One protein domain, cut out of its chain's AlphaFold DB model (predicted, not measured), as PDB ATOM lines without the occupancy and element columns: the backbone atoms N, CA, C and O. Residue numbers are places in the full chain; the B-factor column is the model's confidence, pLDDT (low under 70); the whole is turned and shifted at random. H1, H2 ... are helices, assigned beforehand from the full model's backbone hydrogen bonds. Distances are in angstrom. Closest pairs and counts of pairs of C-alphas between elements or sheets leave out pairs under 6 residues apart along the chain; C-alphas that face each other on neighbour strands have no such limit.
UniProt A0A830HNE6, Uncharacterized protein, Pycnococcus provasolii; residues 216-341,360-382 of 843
ATOM      1  N   ALA A 216      -6.845 -64.741  14.823       78.38
ATOM      2  CA  ALA A 216      -5.559 -64.050  14.896       78.38
ATOM      3  C   ALA A 216      -5.172 -63.478  13.529       78.38
ATOM      4  O   ALA A 216      -4.773 -62.319  13.452       78.38
ATOM      5  N   ASP A 217      -5.358 -64.260  12.470       78.50
ATOM      6  CA  ASP A 217      -5.073 -63.836  11.098       78.50
ATOM      7  C   ASP A 217      -6.071 -62.764  10.642       78.50
ATOM      8  O   ASP A 217      -5.685 -61.817   9.966       78.50
ATOM      9  N   GLU A 218      -7.320 -62.813  11.119       84.62
ATOM     10  CA  GLU A 218      -8.285 -61.725  10.924       84.62
ATOM     11  C   GLU A 218      -7.819 -60.414  11.522       84.62
ATOM     12  O   GLU A 218      -7.848 -59.389  10.853       84.62
ATOM     13  N   ARG A 219      -7.332 -60.433  12.762       85.38
ATOM     14  CA  ARG A 219      -6.823 -59.210  13.388       85.38
ATOM     15  C   ARG A 219      -5.649 -58.616  12.611       85.38
ATOM     16  O   ARG A 219      -5.557 -57.394  12.544       85.38
ATOM     17  N   LYS A 220      -4.794 -59.451  12.011       85.19
ATOM     18  CA  LYS A 220      -3.713 -58.988  11.126       85.19
ATOM     19  C   LYS A 220      -4.269 -58.372   9.846       85.19
ATOM     20  O   LYS A 220      -3.915 -57.241   9.539       85.19
ATOM     21  N   LEU A 221      -5.184 -59.059   9.156       87.75
ATOM     22  CA  LEU A 221      -5.823 -58.536   7.945       87.75
ATOM     23  C   LEU A 221      -6.509 -57.190   8.213       87.75
ATOM     24  O   LEU A 221      -6.287 -56.232   7.483       87.75
ATOM     25  N   LEU A 222      -7.292 -57.080   9.287       90.88
ATOM     26  CA  LEU A 222      -7.967 -55.831   9.651       90.88
ATOM     27  C   LEU A 222      -6.977 -54.715  10.011       90.88
ATOM     28  O   LEU A 222      -7.243 -53.552   9.716       90.88
ATOM     29  N   ALA A 223      -5.832 -55.048  10.614       89.69
ATOM     30  CA  ALA A 223      -4.759 -54.084  10.838       89.69
ATOM     31  C   ALA A 223      -4.131 -53.617   9.513       89.69
ATOM     32  O   ALA A 223      -3.924 -52.421   9.337       89.69
ATOM     33  N   HIS A 224      -3.898 -54.529   8.563       89.44
ATOM     34  CA  HIS A 224      -3.398 -54.204   7.223       89.44
ATOM     35  C   HIS A 224      -4.358 -53.284   6.463       89.44
ATOM     36  O   HIS A 224      -3.927 -52.280   5.905       89.44
ATOM     37  N   VAL A 225      -5.660 -53.581   6.495       90.06
ATOM     38  CA  VAL A 225      -6.703 -52.743   5.882       90.06
ATOM     39  C   VAL A 225      -6.731 -51.363   6.529       90.06
ATOM     40  O   VAL A 225      -6.801 -50.359   5.833       90.06
ATOM     41  N   ARG A 226      -6.662 -51.287   7.860       90.50
ATOM     42  CA  ARG A 226      -6.657 -50.000   8.557       90.50
ATOM     43  C   ARG A 226      -5.453 -49.143   8.158       90.50
ATOM     44  O   ARG A 226      -5.643 -47.968   7.876       90.50
ATOM     45  N   LEU A 227      -4.256 -49.727   8.094       88.88
ATOM     46  CA  LEU A 227      -3.052 -49.019   7.646       88.88
ATOM     47  C   LEU A 227      -3.185 -48.528   6.201       88.88
ATOM     48  O   LEU A 227      -2.821 -47.396   5.917       88.88
ATOM     49  N   LEU A 228      -3.777 -49.333   5.312       86.38
ATOM     50  CA  LEU A 228      -4.060 -48.932   3.929       86.38
ATOM     51  C   LEU A 228      -4.923 -47.657   3.864       86.38
ATOM     52  O   LEU A 228      -4.658 -46.765   3.066       86.38
ATOM     53  N   TYR A 229      -5.927 -47.562   4.741       86.56
ATOM     54  CA  TYR A 229      -6.802 -46.395   4.874       86.56
ATOM     55  C   TYR A 229      -6.114 -45.183   5.526       86.56
ATOM     56  O   TYR A 229      -6.433 -44.048   5.178       86.56
ATOM     57  N   GLU A 230      -5.203 -45.409   6.479       88.62
ATOM     58  CA  GLU A 230      -4.419 -44.353   7.141       88.62
ATOM     59  C   GLU A 230      -3.341 -43.762   6.211       88.62
ATOM     60  O   GLU A 230      -3.071 -42.565   6.278       88.62
ATOM     61  N   GLU A 231      -2.747 -44.583   5.340       84.94
ATOM     62  CA  GLU A 231      -1.685 -44.197   4.396       84.94
ATOM     63  C   GLU A 231      -2.207 -43.734   3.022       84.94
ATOM     64  O   GLU A 231      -1.431 -43.206   2.229       84.94
ATOM     65  N   ASP A 232      -3.497 -43.939   2.733       79.19
ATOM     66  CA  ASP A 232      -4.172 -43.593   1.467       79.19
ATOM     67  C   ASP A 232      -3.481 -44.148   0.200       79.19
ATOM     68  O   ASP A 232      -3.457 -43.532  -0.866       79.19
ATOM     69  N   CYS A 233      -2.888 -45.338   0.318       72.69
ATOM     70  CA  CYS A 233      -2.121 -45.991  -0.744       72.69
ATOM     71  C   CYS A 233      -3.001 -46.957  -1.553       72.69
ATOM     72  O   CYS A 233      -3.109 -48.137  -1.220       72.69
ATOM     73  N   TRP A 234      -3.634 -46.475  -2.625       76.00
ATOM     74  CA  TRP A 234      -4.592 -47.247  -3.429       76.00
ATOM     75  C   TRP A 234      -4.089 -47.594  -4.834       76.00
ATOM     76  O   TRP A 234      -3.235 -46.918  -5.397       76.00
ATOM     77  N   VAL A 235      -4.669 -48.646  -5.422       67.25
ATOM     78  CA  VAL A 235      -4.497 -48.985  -6.845       67.25
ATOM     79  C   VAL A 235      -5.645 -48.376  -7.627       67.25
ATOM     80  O   VAL A 235      -6.779 -48.820  -7.454       67.25
ATOM     81  N   ASP A 236      -5.368 -47.415  -8.502       61.03
ATOM     82  CA  ASP A 236      -6.400 -46.696  -9.265       61.03
ATOM     83  C   ASP A 236      -7.303 -47.620 -10.104       61.03
ATOM     84  O   ASP A 236      -8.483 -47.337 -10.282       61.03
ATOM     85  N   SER A 237      -6.788 -48.760 -10.581       61.75
ATOM     86  CA  SER A 237      -7.563 -49.704 -11.398       61.75
ATOM     87  C   SER A 237      -8.394 -50.711 -10.597       61.75
ATOM     88  O   SER A 237      -9.194 -51.426 -11.190       61.75
ATOM     89  N   LEU A 238      -8.273 -50.786  -9.263       65.62
ATOM     90  CA  LEU A 238      -8.919 -51.836  -8.453       65.62
ATOM     91  C   LEU A 238     -10.432 -52.037  -8.710       65.62
ATOM     92  O   LEU A 238     -10.860 -53.192  -8.736       65.62
ATOM     93  N   PRO A 239     -11.250 -50.989  -8.929       57.50
ATOM     94  CA  PRO A 239     -12.672 -51.133  -9.259       57.50
ATOM     95  C   PRO A 239     -12.937 -51.773 -10.627       57.50
ATOM     96  O   PRO A 239     -13.972 -52.408 -10.801       57.50
ATOM     97  N   GLU A 240     -12.016 -51.627 -11.582       57.75
ATOM     98  CA  GLU A 240     -12.057 -52.315 -12.879       57.75
ATOM     99  C   GLU A 240     -11.635 -53.786 -12.721       57.75
ATOM    100  O   GLU A 240     -12.211 -54.671 -13.349       57.75
ATOM    101  N   LEU A 241     -10.671 -54.065 -11.829       56.31
ATOM    102  CA  LEU A 241     -10.162 -55.421 -11.555       56.31
ATOM    103  C   LEU A 241     -11.123 -56.274 -10.717       56.31
ATOM    104  O   LEU A 241     -11.074 -57.500 -10.773       56.31
ATOM    105  N   LEU A 242     -11.948 -55.638  -9.885       58.12
ATOM    106  CA  LEU A 242     -12.904 -56.272  -8.980       58.12
ATOM    107  C   LEU A 242     -14.217 -55.491  -9.032       58.12
ATOM    108  O   LEU A 242     -14.531 -54.772  -8.073       58.12
ATOM    109  N   PRO A 243     -14.997 -55.635 -10.115       51.31
ATOM    110  CA  PRO A 243     -16.229 -54.900 -10.265       51.31
ATOM    111  C   PRO A 243     -17.118 -55.172  -9.069       51.31
ATOM    112  O   PRO A 243     -17.312 -56.308  -8.608       51.31
ATOM    113  N   LEU A 244     -17.595 -54.064  -8.527       53.94
ATOM    114  CA  LEU A 244     -18.584 -54.087  -7.488       53.94
ATOM    115  C   LEU A 244     -19.960 -54.294  -8.127       53.94
ATOM    116  O   LEU A 244     -20.198 -53.874  -9.258       53.94
ATOM    117  N   PRO A 245     -20.874 -54.946  -7.402       43.62
ATOM    118  CA  PRO A 245     -22.235 -55.206  -7.876       43.62
ATOM    119  C   PRO A 245     -23.072 -53.928  -8.025       43.62
ATOM    120  O   PRO A 245     -24.162 -53.947  -8.589       43.62
ATOM    121  N   TRP A 246     -22.552 -52.801  -7.546       52.12
ATOM    122  CA  TRP A 246     -23.121 -51.475  -7.695       52.12
ATOM    123  C   TRP A 246     -22.060 -50.522  -8.255       52.12
ATOM    124  O   TRP A 246     -20.855 -50.741  -8.126       52.12
ATOM    125  N   GLU A 247     -22.513 -49.456  -8.909       53.38
ATOM    126  CA  GLU A 247     -21.624 -48.520  -9.593       53.38
ATOM    127  C   GLU A 247     -20.909 -47.608  -8.610       53.38
ATOM    128  O   GLU A 247     -21.540 -46.859  -7.870       53.38
ATOM    129  N   THR A 248     -19.583 -47.643  -8.627       58.75
ATOM    130  CA  THR A 248     -18.760 -46.793  -7.766       58.75
ATOM    131  C   THR A 248     -18.195 -45.630  -8.563       58.75
ATOM    132  O   THR A 248     -18.118 -45.691  -9.789       58.75
ATOM    133  N   ASP A 249     -17.732 -44.588  -7.876       56.88
ATOM    134  CA  ASP A 249     -16.997 -43.491  -8.518       56.88
ATOM    135  C   ASP A 249     -15.568 -43.909  -8.944       56.88
ATOM    136  O   ASP A 249     -14.716 -43.052  -9.159       56.88
ATOM    137  N   GLY A 250     -15.284 -45.215  -9.043       56.75
ATOM    138  CA  GLY A 250     -13.941 -45.735  -9.285       56.75
ATOM    139  C   GLY A 250     -13.062 -45.684  -8.037       56.75
ATOM    140  O   GLY A 250     -11.847 -45.567  -8.142       56.75
ATOM    141  N   SER A 251     -13.654 -45.759  -6.844       64.94
ATOM    142  CA  SER A 251     -12.913 -45.582  -5.604       64.94
ATOM    143  C   SER A 251     -12.480 -46.919  -4.989       64.94
ATOM    144  O   SER A 251     -13.275 -47.709  -4.474       64.94
ATOM    145  N   SER A 252     -11.179 -47.192  -5.058       65.81
ATOM    146  CA  SER A 252     -10.562 -48.464  -4.657       65.81
ATOM    147  C   SER A 252     -10.772 -48.814  -3.182       65.81
ATOM    148  O   SER A 252     -10.836 -49.996  -2.832       65.81
ATOM    149  N   HIS A 253     -10.967 -47.813  -2.316       72.06
ATOM    150  CA  HIS A 253     -11.236 -48.015  -0.890       72.06
ATOM    151  C   HIS A 253     -12.510 -48.819  -0.643       72.06
ATOM    152  O   HIS A 253     -12.547 -49.738   0.186       72.06
ATOM    153  N   VAL A 254     -13.537 -48.548  -1.435       75.06
ATOM    154  CA  VAL A 254     -14.841 -49.198  -1.342       75.06
ATOM    155  C   VAL A 254     -14.758 -50.682  -1.695       75.06
ATOM    156  O   VAL A 254     -15.437 -51.499  -1.069       75.06
ATOM    157  N   VAL A 255     -13.914 -51.051  -2.664       76.06
ATOM    158  CA  VAL A 255     -13.765 -52.441  -3.119       76.06
ATOM    159  C   VAL A 255     -13.331 -53.339  -1.967       76.06
ATOM    160  O   VAL A 255     -13.958 -54.368  -1.707       76.06
ATOM    161  N   VAL A 256     -12.308 -52.916  -1.224       80.50
ATOM    162  CA  VAL A 256     -11.794 -53.660  -0.067       80.50
ATOM    163  C   VAL A 256     -12.863 -53.794   1.017       80.50
ATOM    164  O   VAL A 256     -13.085 -54.893   1.524       80.50
ATOM    165  N   CYS A 257     -13.579 -52.711   1.336       82.69
ATOM    166  CA  CYS A 257     -14.657 -52.745   2.327       82.69
ATOM    167  C   CYS A 257     -15.816 -53.657   1.920       82.69
ATOM    168  O   CYS A 257     -16.339 -54.384   2.761       82.69
ATOM    169  N   SER A 258     -16.184 -53.685   0.638       77.44
ATOM    170  CA  SER A 258     -17.220 -54.589   0.139       77.44
ATOM    171  C   SER A 258     -16.813 -56.051   0.293       77.44
ATOM    172  O   SER A 258     -17.593 -56.840   0.823       77.44
ATOM    173  N   ARG A 259     -15.577 -56.408  -0.084       78.81
ATOM    174  CA  ARG A 259     -15.072 -57.781   0.073       78.81
ATOM    175  C   ARG A 259     -14.954 -58.184   1.541       78.81
ATOM    176  O   ARG A 259     -15.341 -59.293   1.896       78.81
ATOM    177  N   LEU A 260     -14.500 -57.279   2.408       82.81
ATOM    178  CA  LEU A 260     -14.471 -57.509   3.857       82.81
ATOM    179  C   LEU A 260     -15.865 -57.688   4.445       82.81
ATOM    180  O   LEU A 260     -16.058 -58.564   5.283       82.81
ATOM    181  N   LEU A 261     -16.839 -56.886   4.013       78.50
ATOM    182  CA  LEU A 261     -18.215 -57.045   4.453       78.50
ATOM    183  C   LEU A 261     -18.734 -58.424   4.043       78.50
ATOM    184  O   LEU A 261     -19.204 -59.146   4.914       78.50
ATOM    185  N   SER A 262     -18.570 -58.828   2.777       73.81
ATOM    186  CA  SER A 262     -18.930 -60.174   2.305       73.81
ATOM    187  C   SER A 262     -18.238 -61.284   3.104       73.81
ATOM    188  O   SER A 262     -18.886 -62.273   3.441       73.81
ATOM    189  N   TYR A 263     -16.972 -61.097   3.482       78.25
ATOM    190  CA  TYR A 263     -16.249 -62.006   4.373       78.25
ATOM    191  C   TYR A 263     -16.890 -62.096   5.763       78.25
ATOM    192  O   TYR A 263     -17.215 -63.188   6.234       78.25
ATOM    193  N   PHE A 264     -17.113 -60.965   6.435       76.94
ATOM    194  CA  PHE A 264     -17.688 -60.958   7.781       76.94
ATOM    195  C   PHE A 264     -19.062 -61.605   7.798       76.94
ATOM    196  O   PHE A 264     -19.396 -62.398   8.671       76.94
ATOM    197  N   VAL A 265     -19.847 -61.299   6.786       70.12
ATOM    198  CA  VAL A 265     -21.139 -61.893   6.483       70.12
ATOM    199  C   VAL A 265     -21.030 -63.398   6.310       70.12
ATOM    200  O   VAL A 265     -21.859 -64.139   6.845       70.12
ATOM    201  N   ALA A 266     -20.011 -63.853   5.578       67.81
ATOM    202  CA  ALA A 266     -19.796 -65.262   5.328       67.81
ATOM    203  C   ALA A 266     -19.508 -65.999   6.642       67.81
ATOM    204  O   ALA A 266     -19.998 -67.097   6.896       67.81
ATOM    205  N   LYS A 267     -18.796 -65.331   7.547       70.75
ATOM    206  CA  LYS A 267     -18.487 -65.830   8.889       70.75
ATOM    207  C   LYS A 267     -19.549 -65.527   9.950       70.75
ATOM    208  O   LYS A 267     -19.374 -65.933  11.097       70.75
ATOM    209  N   GLN A 268     -20.634 -64.829   9.605       67.56
ATOM    210  CA  GLN A 268     -21.610 -64.289  10.565       67.56
ATOM    211  C   GLN A 268     -20.978 -63.472  11.692       67.56
ATOM    212  O   GLN A 268     -21.289 -63.640  12.864       67.56
ATOM    213  N   ARG A 269     -20.057 -62.587  11.344       75.94
ATOM    214  CA  ARG A 269     -19.353 -61.708  12.276       75.94
ATOM    215  C   ARG A 269     -19.765 -60.256  12.071       75.94
ATOM    216  O   ARG A 269     -18.937 -59.349  12.059       75.94
ATOM    217  N   GLN A 270     -21.066 -60.043  11.886       77.44
ATOM    218  CA  GLN A 270     -21.678 -58.732  11.688       77.44
ATOM    219  C   GLN A 270     -21.371 -57.742  12.830       77.44
ATOM    220  O   GLN A 270     -21.060 -56.595  12.515       77.44
ATOM    221  N   PRO A 271     -21.358 -58.130  14.127       82.75
ATOM    222  CA  PRO A 271     -21.001 -57.200  15.203       82.75
ATOM    223  C   PRO A 271     -19.562 -56.698  15.092       82.75
ATOM    224  O   PRO A 271     -19.281 -55.520  15.314       82.75
ATOM    225  N   GLN A 272     -18.635 -57.589  14.728       86.50
ATOM    226  CA  GLN A 272     -17.230 -57.239  14.544       86.50
ATOM    227  C   GLN A 272     -17.028 -56.421  13.265       86.50
ATOM    228  O   GLN A 272     -16.227 -55.488  13.282       86.50
ATOM    229  N   ALA A 273     -17.795 -56.707  12.207       87.50
ATOM    230  CA  ALA A 273     -17.853 -55.887  11.001       87.50
ATOM    231  C   ALA A 273     -18.306 -54.463  11.325       87.50
ATOM    232  O   ALA A 273     -17.603 -53.513  10.999       87.50
ATOM    233  N   HIS A 274     -19.433 -54.321  12.032       88.88
ATOM    234  CA  HIS A 274     -19.952 -53.032  12.476       88.88
ATOM    235  C   HIS A 274     -18.895 -52.287  13.298       88.88
ATOM    236  O   HIS A 274     -18.483 -51.201  12.915       88.88
ATOM    237  N   ALA A 275     -18.340 -52.905  14.347       91.25
ATOM    238  CA  ALA A 275     -17.318 -52.270  15.181       91.25
ATOM    239  C   ALA A 275     -16.058 -51.846  14.401       91.25
ATOM    240  O   ALA A 275     -15.458 -50.817  14.716       91.25
ATOM    241  N   PHE A 276     -15.637 -52.634  13.408       93.38
ATOM    242  CA  PHE A 276     -14.506 -52.301  12.547       93.38
ATOM    243  C   PHE A 276     -14.833 -51.125  11.621       93.38
ATOM    244  O   PHE A 276     -14.110 -50.128  11.629       93.38
ATOM    245  N   PHE A 277     -15.937 -51.201  10.876       93.19
ATOM    246  CA  PHE A 277     -16.330 -50.171   9.920       93.19
ATOM    247  C   PHE A 277     -16.730 -48.857  10.592       93.19
ATOM    248  O   PHE A 277     -16.404 -47.802  10.061       93.19
ATOM    249  N   SER A 278     -17.343 -48.878  11.780       93.06
ATOM    250  CA  SER A 278     -17.640 -47.656  12.542       93.06
ATOM    251  C   SER A 278     -16.368 -46.910  12.942       93.06
ATOM    252  O   SER A 278     -16.342 -45.686  12.885       93.06
ATOM    253  N   ARG A 279     -15.293 -47.627  13.305       93.06
ATOM    254  CA  ARG A 279     -13.980 -47.009  13.569       93.06
ATOM    255  C   ARG A 279     -13.323 -46.525  12.284       93.06
ATOM    256  O   ARG A 279     -12.744 -45.450  12.258       93.06
ATOM    257  N   LEU A 280     -13.424 -47.307  11.212       91.50
ATOM    258  CA  LEU A 280     -12.893 -46.924   9.906       91.50
ATOM    259  C   LEU A 280     -13.600 -45.677   9.348       91.50
ATOM    260  O   LEU A 280     -12.967 -44.865   8.678       91.50
ATOM    261  N   ALA A 281     -14.877 -45.480   9.687       91.25
ATOM    262  CA  ALA A 281     -15.670 -44.312   9.310       91.25
ATOM    263  C   ALA A 281     -15.165 -42.998   9.926       91.25
ATOM    264  O   ALA A 281     -15.478 -41.931   9.404       91.25
ATOM    265  N   GLU A 282     -14.367 -43.061  10.998       89.44
ATOM    266  CA  GLU A 282     -13.670 -41.893  11.552       89.44
ATOM    267  C   GLU A 282     -12.544 -41.404  10.628       89.44
ATOM    268  O   GLU A 282     -12.230 -40.216  10.634       89.44
ATOM    269  N   LEU A 283     -11.958 -42.306   9.830       87.88
ATOM    270  CA  LEU A 283     -10.923 -41.990   8.841       87.88
ATOM    271  C   LEU A 283     -11.545 -41.636   7.487       87.88
ATOM    272  O   LEU A 283     -11.191 -40.627   6.885       87.88
ATOM    273  N   HIS A 284     -12.491 -42.456   7.022       87.94
ATOM    274  CA  HIS A 284     -13.137 -42.317   5.718       87.94
ATOM    275  C   HIS A 284     -14.638 -42.557   5.843       87.94
ATOM    276  O   HIS A 284     -15.084 -43.687   6.034       87.94
ATOM    277  N   ALA A 285     -15.435 -41.498   5.693       88.81
ATOM    278  CA  ALA A 285     -16.871 -41.526   5.974       88.81
ATOM    279  C   ALA A 285     -17.664 -42.576   5.171       88.81
ATOM    280  O   ALA A 285     -18.680 -43.065   5.660       88.81
ATOM    281  N   ASP A 286     -17.199 -42.986   3.989       85.94
ATOM    282  CA  ASP A 286     -17.827 -44.044   3.182       85.94
ATOM    283  C   ASP A 286     -17.844 -45.407   3.880       85.94
ATOM    284  O   ASP A 286     -18.736 -46.217   3.629       85.94
ATOM    285  N   ALA A 287     -16.916 -45.654   4.811       89.31
ATOM    286  CA  ALA A 287     -16.929 -46.864   5.623       89.31
ATOM    287  C   ALA A 287     -18.212 -46.980   6.474       89.31
ATOM    288  O   ALA A 287     -18.642 -48.091   6.788       89.31
ATOM    289  N   SER A 288     -18.885 -45.859   6.776       90.31
ATOM    290  CA  SER A 288     -20.174 -45.863   7.483       90.31
ATOM    291  C   SER A 288     -21.276 -46.602   6.720       90.31
ATOM    292  O   SER A 288     -22.164 -47.166   7.349       90.31
ATOM    293  N   VAL A 289     -21.193 -46.686   5.386       88.31
ATOM    294  CA  VAL A 289     -22.142 -47.457   4.569       88.31
ATOM    295  C   VAL A 289     -22.028 -48.950   4.850       88.31
ATOM    296  O   VAL A 289     -23.039 -49.636   4.969       88.31
ATOM    297  N   PHE A 290     -20.808 -49.447   5.040       87.88
ATOM    298  CA  PHE A 290     -20.561 -50.847   5.382       87.88
ATOM    299  C   PHE A 290     -20.884 -51.143   6.848       87.88
ATOM    300  O   PHE A 290     -21.373 -52.229   7.155       87.88
ATOM    301  N   ALA A 291     -20.675 -50.177   7.749       88.06
ATOM    302  CA  ALA A 291     -21.150 -50.276   9.130       88.06
ATOM    303  C   ALA A 291     -22.683 -50.366   9.178       88.06
ATOM    304  O   ALA A 291     -23.227 -51.249   9.831       88.06
ATOM    305  N   ALA A 292     -23.371 -49.509   8.427       84.50
ATOM    306  CA  ALA A 292     -24.822 -49.501   8.320       84.50
ATOM    307  C   ALA A 292     -25.360 -50.798   7.702       84.50
ATOM    308  O   ALA A 292     -26.328 -51.367   8.199       84.50
ATOM    309  N   GLU A 293     -24.705 -51.323   6.665       80.19
ATOM    310  CA  GLU A 293     -25.066 -52.628   6.110       80.19
ATOM    311  C   GLU A 293     -24.838 -53.756   7.128       80.19
ATOM    312  O   GLU A 293     -25.681 -54.642   7.270       80.19
ATOM    313  N   ALA A 294     -23.768 -53.686   7.926       81.62
ATOM    314  CA  ALA A 294     -23.582 -54.591   9.054       81.62
ATOM    315  C   ALA A 294     -24.699 -54.431  10.116       81.62
ATOM    316  O   ALA A 294     -25.204 -55.430  10.625       81.62
ATOM    317  N   SER A 295     -25.185 -53.226  10.414       80.81
ATOM    318  CA  SER A 295     -26.349 -53.029  11.299       80.81
ATOM    319  C   SER A 295     -27.619 -53.662  10.720       80.81
ATOM    320  O   SER A 295     -28.258 -54.492  11.375       80.81
ATOM    321  N   ARG A 296     -27.926 -53.384   9.446       75.62
ATOM    322  CA  ARG A 296     -29.055 -53.980   8.710       75.62
ATOM    323  C   ARG A 296     -28.997 -55.506   8.726       75.62
ATOM    324  O   ARG A 296     -30.013 -56.169   8.924       75.62
ATOM    325  N   SER A 297     -27.798 -56.064   8.578       68.75
ATOM    326  CA  SER A 297     -27.551 -57.504   8.586       68.75
ATOM    327  C   SER A 297     -27.876 -58.198   9.910       68.75
ATOM    328  O   SER A 297     -28.221 -59.380   9.928       68.75
ATOM    329  N   MET A 298     -27.835 -57.448  11.009       71.94
ATOM    330  CA  MET A 298     -28.242 -57.892  12.343       71.94
ATOM    331  C   MET A 298     -29.733 -57.640  12.623       71.94
ATOM    332  O   MET A 298     -30.216 -57.979  13.698       71.94
ATOM    333  N   GLY A 299     -30.470 -57.044  11.678       70.56
ATOM    334  CA  GLY A 299     -31.844 -56.585  11.885       70.56
ATOM    335  C   GLY A 299     -31.949 -55.278  12.678       70.56
ATOM    336  O   GLY A 299     -33.031 -54.959  13.167       70.56
ATOM    337  N   LEU A 300     -30.848 -54.533  12.821       81.50
ATOM    338  CA  LEU A 300     -30.833 -53.205  13.433       81.50
ATOM    339  C   LEU A 300     -31.137 -52.127  12.383       81.50
ATOM    340  O   LEU A 300     -30.947 -52.343  11.185       81.50
ATOM    341  N   ASP A 301     -31.613 -50.966  12.836       82.19
ATOM    342  CA  ASP A 301     -31.860 -49.816  11.962       82.19
ATOM    343  C   ASP A 301     -30.518 -49.206  11.511       82.19
ATOM    344  O   ASP A 301     -29.771 -48.756  12.374       82.19
ATOM    345  N   PRO A 302     -30.197 -49.181  10.201       85.31
ATOM    346  CA  PRO A 302     -28.951 -48.604   9.678       85.31
ATOM    347  C   PRO A 302     -28.940 -47.066   9.639       85.31
ATOM    348  O   PRO A 302     -27.948 -46.446   9.244       85.31
ATOM    349  N   LEU A 303     -30.083 -46.431   9.901       89.31
ATOM    350  CA  LEU A 303     -30.284 -45.008   9.669       89.31
ATOM    351  C   LEU A 303     -29.494 -44.079  10.612       89.31
ATOM    352  O   LEU A 303     -28.993 -43.064  10.114       89.31
ATOM    353  N   PRO A 304     -29.357 -44.358  11.926       90.00
ATOM    354  CA  PRO A 304     -28.580 -43.512  12.831       90.00
ATOM    355  C   PRO A 304     -27.128 -43.324  12.380       90.00
ATOM    356  O   PRO A 304     -26.639 -42.194  12.356       90.00
ATOM    357  N   GLU A 305     -26.464 -44.404  11.969       89.56
ATOM    358  CA  GLU A 305     -25.065 -44.418  11.544       89.56
ATOM    359  C   GLU A 305     -24.862 -43.601  10.265       89.56
ATOM    360  O   GLU A 305     -23.983 -42.740  10.201       89.56
ATOM    361  N   LEU A 306     -25.715 -43.822   9.259       91.50
ATOM    362  CA  LEU A 306     -25.657 -43.094   7.988       91.50
ATOM    363  C   LEU A 306     -25.957 -41.608   8.178       91.50
ATOM    364  O   LEU A 306     -25.314 -40.755   7.563       91.50
ATOM    365  N   ASN A 307     -26.945 -41.283   9.015       92.38
ATOM    366  CA  ASN A 307     -27.340 -39.903   9.241       92.38
ATOM    367  C   ASN A 307     -26.267 -39.128  10.017       92.38
ATOM    368  O   ASN A 307     -25.979 -37.991   9.656       92.38
ATOM    369  N   ASP A 308     -25.652 -39.736  11.035       92.25
ATOM    370  CA  ASP A 308     -24.545 -39.131  11.783       92.25
ATOM    371  C   ASP A 308     -23.323 -38.878  10.886       92.25
ATOM    372  O   ASP A 308     -22.789 -37.767  10.869       92.25
ATOM    373  N   ALA A 309     -22.925 -39.859  10.067       93.00
ATOM    374  CA  ALA A 309     -21.825 -39.698   9.115       93.00
ATOM    375  C   ALA A 309     -22.101 -38.581   8.093       93.00
ATOM    376  O   ALA A 309     -21.242 -37.731   7.842       93.00
ATOM    377  N   TYR A 310     -23.316 -38.541   7.542       93.12
ATOM    378  CA  TYR A 310     -23.732 -37.512   6.593       93.12
ATOM    379  C   TYR A 310     -23.720 -36.108   7.221       93.12
ATOM    380  O   TYR A 310     -23.139 -35.182   6.653       93.12
ATOM    381  N   GLU A 311     -24.318 -35.937   8.403       92.19
ATOM    382  CA  GLU A 311     -24.382 -34.639   9.088       92.19
ATOM    383  C   GLU A 311     -22.992 -34.141   9.504       92.19
ATOM    384  O   GLU A 311     -22.688 -32.962   9.320       92.19
ATOM    385  N   LYS A 312     -22.101 -35.022   9.980       93.06
ATOM    386  CA  LYS A 312     -20.704 -34.664  10.291       93.06
ATOM    387  C   LYS A 312     -19.980 -34.075   9.082       93.06
ATOM    388  O   LYS A 312     -19.315 -33.043   9.214       93.06
ATOM    389  N   LEU A 313     -20.137 -34.678   7.901       92.31
ATOM    390  CA  LEU A 313     -19.543 -34.153   6.670       92.31
ATOM    391  C   LEU A 313     -20.129 -32.789   6.304       92.31
ATOM    392  O   LEU A 313     -19.366 -31.845   6.102       92.31
ATOM    393  N   VAL A 314     -21.457 -32.656   6.313       90.69
ATOM    394  CA  VAL A 314     -22.139 -31.393   5.993       90.69
ATOM    395  C   VAL A 314     -21.713 -30.269   6.943       90.69
ATOM    396  O   VAL A 314     -21.404 -29.169   6.485       90.69
ATOM    397  N   VAL A 315     -21.632 -30.541   8.249       92.94
ATOM    398  CA  VAL A 315     -21.187 -29.572   9.267       92.94
ATOM    399  C   VAL A 315     -19.716 -29.192   9.082       92.94
ATOM    400  O   VAL A 315     -19.365 -28.025   9.251       92.94
ATOM    401  N   SER A 316     -18.861 -30.139   8.691       91.00
ATOM    402  CA  SER A 316     -17.446 -29.871   8.396       91.00
ATOM    403  C   SER A 316     -17.218 -29.076   7.099       91.00
ATOM    404  O   SER A 316     -16.096 -28.650   6.833       91.00
ATOM    405  N   GLY A 317     -18.259 -28.876   6.281       90.25
ATOM    406  CA  GLY A 317     -18.161 -28.269   4.949       90.25
ATOM    407  C   GLY A 317     -17.666 -29.225   3.857       90.25
ATOM    408  O   GLY A 317     -17.527 -28.814   2.703       90.25
ATOM    409  N   SER A 318     -17.429 -30.492   4.200       89.50
ATOM    410  CA  SER A 318     -17.066 -31.555   3.262       89.50
ATOM    411  C   SER A 318     -18.303 -32.053   2.515       89.50
ATOM    412  O   SER A 318     -19.406 -32.091   3.062       89.50
ATOM    413  N   ARG A 319     -18.138 -32.448   1.249       86.38
ATOM    414  CA  ARG A 319     -19.245 -33.001   0.458       86.38
ATOM    415  C   ARG A 319     -19.376 -34.507   0.710       86.38
ATOM    416  O   ARG A 319     -18.377 -35.206   0.563       86.38
ATOM    417  N   PRO A 320     -20.573 -35.009   1.063       89.62
ATOM    418  CA  PRO A 320     -20.844 -36.443   1.111       89.62
ATOM    419  C   PRO A 320     -20.650 -37.099  -0.256       89.62
ATOM    420  O   PRO A 320     -20.977 -36.500  -1.281       89.62
ATOM    421  N   SER A 321     -20.155 -38.336  -0.269       87.94
ATOM    422  CA  SER A 321     -20.051 -39.122  -1.497       87.94
ATOM    423  C   SER A 321     -21.433 -39.509  -2.033       87.94
ATOM    424  O   SER A 321     -22.436 -39.546  -1.302       87.94
ATOM    425  N   ALA A 322     -21.493 -39.860  -3.318       84.62
ATOM    426  CA  ALA A 322     -22.705 -40.410  -3.915       84.62
ATOM    427  C   ALA A 322     -23.106 -41.743  -3.258       84.62
ATOM    428  O   ALA A 322     -24.291 -41.952  -3.007       84.62
ATOM    429  N   LEU A 323     -22.135 -42.591  -2.888       84.12
ATOM    430  CA  LEU A 323     -22.378 -43.853  -2.180       84.12
ATOM    431  C   LEU A 323     -23.102 -43.627  -0.844       84.12
ATOM    432  O   LEU A 323     -24.174 -44.192  -0.616       84.12
ATOM    433  N   LEU A 324     -22.542 -42.777   0.020       87.31
ATOM    434  CA  LEU A 324     -23.120 -42.473   1.328       87.31
ATOM    435  C   LEU A 324     -24.518 -41.865   1.190       87.31
ATOM    436  O   LEU A 324     -25.445 -42.236   1.910       87.31
ATOM    437  N   THR A 325     -24.691 -40.958   0.230       89.44
ATOM    438  CA  THR A 325     -25.970 -40.274   0.030       89.44
ATOM    439  C   THR A 325     -27.054 -41.220  -0.495       89.44
ATOM    440  O   THR A 325     -28.192 -41.158  -0.025       89.44
ATOM    441  N   VAL A 326     -26.721 -42.122  -1.425       85.75
ATOM    442  CA  VAL A 326     -27.634 -43.165  -1.922       85.75
ATOM    443  C   VAL A 326     -28.013 -44.131  -0.799       85.75
ATOM    444  O   VAL A 326     -29.204 -44.379  -0.591       85.75
ATOM    445  N   ALA A 327     -27.041 -44.610  -0.015       85.25
ATOM    446  CA  ALA A 327     -27.291 -45.490   1.127       85.25
ATOM    447  C   ALA A 327     -28.234 -44.845   2.156       85.25
ATOM    448  O   ALA A 327     -29.216 -45.466   2.577       85.25
ATOM    449  N   LEU A 328     -27.996 -43.573   2.499       88.75
ATOM    450  CA  LEU A 328     -28.862 -42.795   3.385       88.75
ATOM    451  C   LEU A 328     -30.280 -42.659   2.818       88.75
ATOM    452  O   LEU A 328     -31.254 -42.811   3.555       88.75
ATOM    453  N   CYS A 329     -30.417 -42.391   1.516       88.44
ATOM    454  CA  CYS A 329     -31.725 -42.272   0.876       88.44
ATOM    455  C   CYS A 329     -32.504 -43.590   0.928       88.44
ATOM    456  O   CYS A 329     -33.691 -43.568   1.254       88.44
ATOM    457  N   HIS A 330     -31.857 -44.726   0.662       85.50
ATOM    458  CA  HIS A 330     -32.488 -46.040   0.791       85.50
ATOM    459  C   HIS A 330     -32.930 -46.325   2.229       85.50
ATOM    460  O   HIS A 330     -34.099 -46.637   2.435       85.50
ATOM    461  N   ALA A 331     -32.056 -46.122   3.220       85.19
ATOM    462  CA  ALA A 331     -32.403 -46.313   4.631       85.19
ATOM    463  C   ALA A 331     -33.571 -45.412   5.076       85.19
ATOM    464  O   ALA A 331     -34.499 -45.871   5.743       85.19
ATOM    465  N   CYS A 332     -33.582 -44.145   4.643       89.62
ATOM    466  CA  CYS A 332     -34.702 -43.240   4.894       89.62
ATOM    467  C   CYS A 332     -36.001 -43.749   4.259       89.62
ATOM    468  O   CYS A 332     -37.043 -43.726   4.907       89.62
ATOM    469  N   LEU A 333     -35.964 -44.196   2.997       86.75
ATOM    470  CA  LEU A 333     -37.144 -44.722   2.307       86.75
ATOM    471  C   LEU A 333     -37.694 -45.965   3.002       86.75
ATOM    472  O   LEU A 333     -38.902 -46.039   3.213       86.75
ATOM    473  N   ASP A 334     -36.830 -46.902   3.381       83.88
ATOM    474  CA  ASP A 334     -37.234 -48.137   4.053       83.88
ATOM    475  C   ASP A 334     -37.884 -47.825   5.414       83.88
ATOM    476  O   ASP A 334     -38.969 -48.329   5.705       83.88
ATOM    477  N   SER A 335     -37.300 -46.907   6.195       85.81
ATOM    478  CA  SER A 335     -37.862 -46.422   7.466       85.81
ATOM    479  C   SER A 335     -39.224 -45.731   7.281       85.81
ATOM    480  O   SER A 335     -40.189 -46.036   7.983       85.81
ATOM    481  N   ILE A 336     -39.350 -44.852   6.278       86.94
ATOM    482  CA  ILE A 336     -40.607 -44.159   5.946       86.94
ATOM    483  C   ILE A 336     -41.698 -45.157   5.540       86.94
ATOM    484  O   ILE A 336     -42.840 -45.054   5.998       86.94
ATOM    485  N   LEU A 337     -41.372 -46.117   4.673       83.50
ATOM    486  CA  LEU A 337     -42.320 -47.129   4.211       83.50
ATOM    487  C   LEU A 337     -42.738 -48.055   5.356       83.50
ATOM    488  O   LEU A 337     -43.928 -48.336   5.496       83.50
ATOM    489  N   ALA A 338     -41.799 -48.469   6.210       83.00
ATOM    490  CA  ALA A 338     -42.090 -49.266   7.397       83.00
ATOM    491  C   ALA A 338     -43.026 -48.526   8.363       83.00
ATOM    492  O   ALA A 338     -44.006 -49.107   8.820       83.00
ATOM    493  N   TYR A 339     -42.781 -47.234   8.609       84.06
ATOM    494  CA  TYR A 339     -43.631 -46.387   9.450       84.06
ATOM    495  C   TYR A 339     -45.052 -46.228   8.881       84.06
ATOM    496  O   TYR A 339     -46.037 -46.313   9.615       84.06
ATOM    497  N   HIS A 340     -45.190 -46.028   7.566       81.56
ATOM    498  CA  HIS A 340     -46.499 -45.866   6.926       81.56
ATOM    499  C   HIS A 340     -47.304 -47.163   6.806       81.56
ATOM    500  O   HIS A 340     -48.533 -47.103   6.809       81.56
ATOM    501  N   ASN A 341     -46.635 -48.311   6.712       80.50
ATOM    502  CA  ASN A 341     -47.278 -49.617   6.574       80.50
ATOM    503  C   ASN A 341     -47.602 -50.280   7.927       80.50
ATOM    504  O   ASN A 341     -48.067 -51.420   7.940       80.50
ATOM    505  N   ARG A 360     -36.049 -37.946   8.407       83.69
ATOM    506  CA  ARG A 360     -36.149 -37.139   7.186       83.69
ATOM    507  C   ARG A 360     -37.493 -37.331   6.513       83.69
ATOM    508  O   ARG A 360     -38.019 -38.440   6.426       83.69
ATOM    509  N   SER A 361     -38.029 -36.244   5.969       88.25
ATOM    510  CA  SER A 361     -39.244 -36.295   5.157       88.25
ATOM    511  C   SER A 361     -38.965 -36.830   3.744       88.25
ATOM    512  O   SER A 361     -37.878 -36.637   3.197       88.25
ATOM    513  N   LEU A 362     -39.977 -37.401   3.073       88.00
ATOM    514  CA  LEU A 362     -39.873 -37.791   1.650       88.00
ATOM    515  C   LEU A 362     -39.409 -36.637   0.743       88.00
ATOM    516  O   LEU A 362     -38.768 -36.863  -0.282       88.00
ATOM    517  N   THR A 363     -39.719 -35.391   1.114       89.62
ATOM    518  CA  THR A 363     -39.303 -34.207   0.348       89.62
ATOM    519  C   THR A 363     -37.804 -33.943   0.487       89.62
ATOM    520  O   THR A 363     -37.170 -33.530  -0.482       89.62
ATOM    521  N   GLU A 364     -37.223 -34.179   1.662       90.38
ATOM    522  CA  GLU A 364     -35.775 -34.086   1.867       90.38
ATOM    523  C   GLU A 364     -35.037 -35.193   1.128       90.38
ATOM    524  O   GLU A 364     -34.107 -34.890   0.386       90.38
ATOM    525  N   VAL A 365     -35.505 -36.442   1.240       92.00
ATOM    526  CA  VAL A 365     -34.935 -37.582   0.503       92.00
ATOM    527  C   VAL A 365     -34.932 -37.305  -1.000       92.00
ATOM    528  O   VAL A 365     -33.938 -37.536  -1.682       92.00
ATOM    529  N   LEU A 366     -36.011 -36.716  -1.524       92.88
ATOM    530  CA  LEU A 366     -36.068 -36.337  -2.930       92.88
ATOM    531  C   LEU A 366     -35.038 -35.263  -3.305       92.88
ATOM    532  O   LEU A 366     -34.466 -35.339  -4.389       92.88
ATOM    533  N   ARG A 367     -34.786 -34.268  -2.446       91.94
ATOM    534  CA  ARG A 367     -33.749 -33.256  -2.711       91.94
ATOM    535  C   ARG A 367     -32.358 -33.882  -2.747       91.94
ATOM    536  O   ARG A 367     -31.589 -33.527  -3.635       91.94
ATOM    537  N   LEU A 368     -32.070 -34.813  -1.836       91.88
ATOM    538  CA  LEU A 368     -30.809 -35.558  -1.810       91.88
ATOM    539  C   LEU A 368     -30.627 -36.360  -3.103       91.88
ATOM    540  O   LEU A 368     -29.660 -36.140  -3.829       91.88
ATOM    541  N   ALA A 369     -31.610 -37.191  -3.460       90.81
ATOM    542  CA  ALA A 369     -31.570 -37.989  -4.685       90.81
ATOM    543  C   ALA A 369     -31.434 -37.119  -5.949       90.81
ATOM    544  O   ALA A 369     -30.681 -37.448  -6.862       90.81
ATOM    545  N   GLN A 370     -32.125 -35.976  -6.014       92.06
ATOM    546  CA  GLN A 370     -31.992 -35.037  -7.133       92.06
ATOM    547  C   GLN A 370     -30.617 -34.367  -7.201       92.06
ATOM    548  O   GLN A 370     -30.142 -34.121  -8.308       92.06
ATOM    549  N   GLY A 371     -30.017 -34.033  -6.055       89.62
ATOM    550  CA  GLY A 371     -28.679 -33.448  -5.984       89.62
ATOM    551  C   GLY A 371     -27.628 -34.413  -6.521       89.62
ATOM    552  O   GLY A 371     -26.913 -34.078  -7.459       89.62
ATOM    553  N   VAL A 372     -27.639 -35.655  -6.031       88.62
ATOM    554  CA  VAL A 372     -26.671 -36.680  -6.448       88.62
ATOM    555  C   VAL A 372     -26.815 -37.030  -7.930       88.62
ATOM    556  O   VAL A 372     -25.817 -37.158  -8.628       88.62
ATOM    557  N   VAL A 373     -28.040 -37.103  -8.467       89.56
ATOM    558  CA  VAL A 373     -28.257 -37.322  -9.912       89.56
ATOM    559  C   VAL A 373     -27.695 -36.180 -10.771       89.56
ATOM    560  O   VAL A 373     -27.284 -36.408 -11.909       89.56
ATOM    561  N   GLN A 374     -27.693 -34.940 -10.270       88.38
ATOM    562  CA  GLN A 374     -27.105 -33.806 -10.994       88.38
ATOM    563  C   GLN A 374     -25.578 -33.857 -11.000       88.38
ATOM    564  O   GLN A 374     -24.974 -33.475 -12.001       88.38
ATOM    565  N   GLU A 375     -24.979 -34.317  -9.906       86.25
ATOM    566  CA  GLU A 375     -23.530 -34.442  -9.755       86.25
ATOM    567  C   GLU A 375     -22.984 -35.661 -10.516       86.25
ATOM    568  O   GLU A 375     -21.992 -35.540 -11.231       86.25
ATOM    569  N   HIS A 376     -23.687 -36.796 -10.457       83.38
ATOM    570  CA  HIS A 376     -23.262 -38.077 -11.025       83.38
ATOM    571  C   HIS A 376     -24.296 -38.647 -12.021       83.38
ATOM    572  O   HIS A 376     -24.832 -39.735 -11.816       83.38
ATOM    573  N   PRO A 377     -24.595 -37.970 -13.149       85.00
ATOM    574  CA  PRO A 377     -25.641 -38.409 -14.082       85.00
ATOM    575  C   PRO A 377     -25.326 -39.724 -14.813       85.00
ATOM    576  O   PRO A 377     -26.232 -40.317 -15.404       85.00
ATOM    577  N   GLY A 378     -24.059 -40.152 -14.819       79.75
ATOM    578  CA  GLY A 378     -23.607 -41.410 -15.416       79.75
ATOM    579  C   GLY A 378     -23.841 -42.641 -14.539       79.75
ATOM    580  O   GLY A 378     -23.767 -43.746 -15.063       79.75
ATOM    581  N   ARG A 379     -24.154 -42.452 -13.251       78.44
ATOM    582  CA  ARG A 379     -24.350 -43.538 -12.291       78.44
ATOM    583  C   ARG A 379     -25.785 -44.058 -12.302       78.44
ATOM    584  O   ARG A 379     -26.717 -43.268 -12.192       78.44
ATOM    585  N   ARG A 380     -26.020 -45.360 -12.458       82.81
ATOM    586  CA  ARG A 380     -27.371 -45.949 -12.568       82.81
ATOM    587  C   ARG A 380     -28.065 -46.083 -11.210       82.81
ATOM    588  O   ARG A 380     -29.261 -45.812 -11.114       82.81
ATOM    589  N   ASP A 381     -27.321 -46.407 -10.159       79.31
ATOM    590  CA  ASP A 381     -27.818 -46.530  -8.781       79.31
ATOM    591  C   ASP A 381     -28.459 -45.228  -8.264       79.31
ATOM    592  O   ASP A 381     -29.538 -45.253  -7.665       79.31
ATOM    593  N   VAL A 382     -27.892 -44.064  -8.606       85.38
ATOM    594  CA  VAL A 382     -28.462 -42.757  -8.229       85.38
ATOM    595  C   VAL A 382     -29.818 -42.501  -8.911       85.38
ATOM    596  O   VAL A 382     -30.733 -41.934  -8.302       85.38
TER     597      VAL A 382
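This is residues 216 to 341 and 360 to 382 of the 843 residues of an uncharacterized protein of Pycnococcus provasolii (UniProt A0A830HNE6). Two triangles of helices, H3 H4 H5 and H5 H6 H7, share H5 in the middle and together make an up-and-down bundle, each helix running against the one before it. H8 packs on H7 at one end, H1 lies at the other end beyond H4, and short H2 sits by the first residues of H3. The printed part has 149 residues with eight named helices, H1 to H8 in chain order, and no named strand, and its class is all helix. It is compact, with a radius of gyration of the C-alphas of 15.4 A and spans of 46 by 32 by 30 A.

The longest helix, H7, is residues 322 to 340, 26.7 A from C-alpha 322 at (-22.705, -40.410, -3.915) to C-alpha 340. H6 is residues 303 to 316, 19.9 A, and H8 is residues 362 to 375, 20.2 A, ending with C-alpha 375 at (-23.530, -34.442, -9.755). H5 is residues 287 to 297, H4 residues 270 to 280, and H3 residues 252 to 266, 21.6 A. H2 is residues 238 to 241. H1, residues 216 to 231, 22.8 A, begins with C-alpha 216 at (-5.559, -64.050, 14.896).

The hub is H5, touching H3, H4, H6 and H7. H7 touches it with residues 323 to 327 alone; the closest C-alphas, of Val 289 and Leu 324, are 6.0 A apart. H7 and H8 touch at a shallow tilt of 20 degrees, opposite ways, closest at the C-alphas of Cys 329 and Val 365, 5.7 A. H6 and H7 form a hairpin at a steep tilt of 45 degrees, with the C-alphas of Leu 306 and Leu 328 closest at 5.6 A. H4 and H5, also a hairpin, touch at a shallow tilt of 16 degrees, with the C-alphas of His 274 and Ala 291 closest at 4.5 A. H3 touches H5 the same way at 21 degrees, a shallow tilt, with the C-alphas of Leu 261 and Phe 290 closest at 6.7 A. H2 touches residues 252 to 255 of H3, the C-alphas of Leu 238 and Ser 252 being closest at 5.3 A. H1 only just touches H4, with 3 pairs of C-alphas within 8 A, the closest those of Arg 226 and Leu 280, 7.1 A. H1 and H8 are apart. Every O i to N i+4 pair is within hydrogen-bond range in H1, H4, H5, H6, H7 and H8; H3 has 10 of 11, and H2 is too short for such a pair.

The C-alphas farthest apart, of Ala 216 and Thr 363, are 47.3 A apart. Residues 342 to 359 are not printed, and C-alphas 341 and 360 are 16.7 A apart across that cut. Of the links printed whole, none is long. Mean pLDDT of the printed part is 81.9; residues 235 to 252, 266, 268 and 297 are under 70.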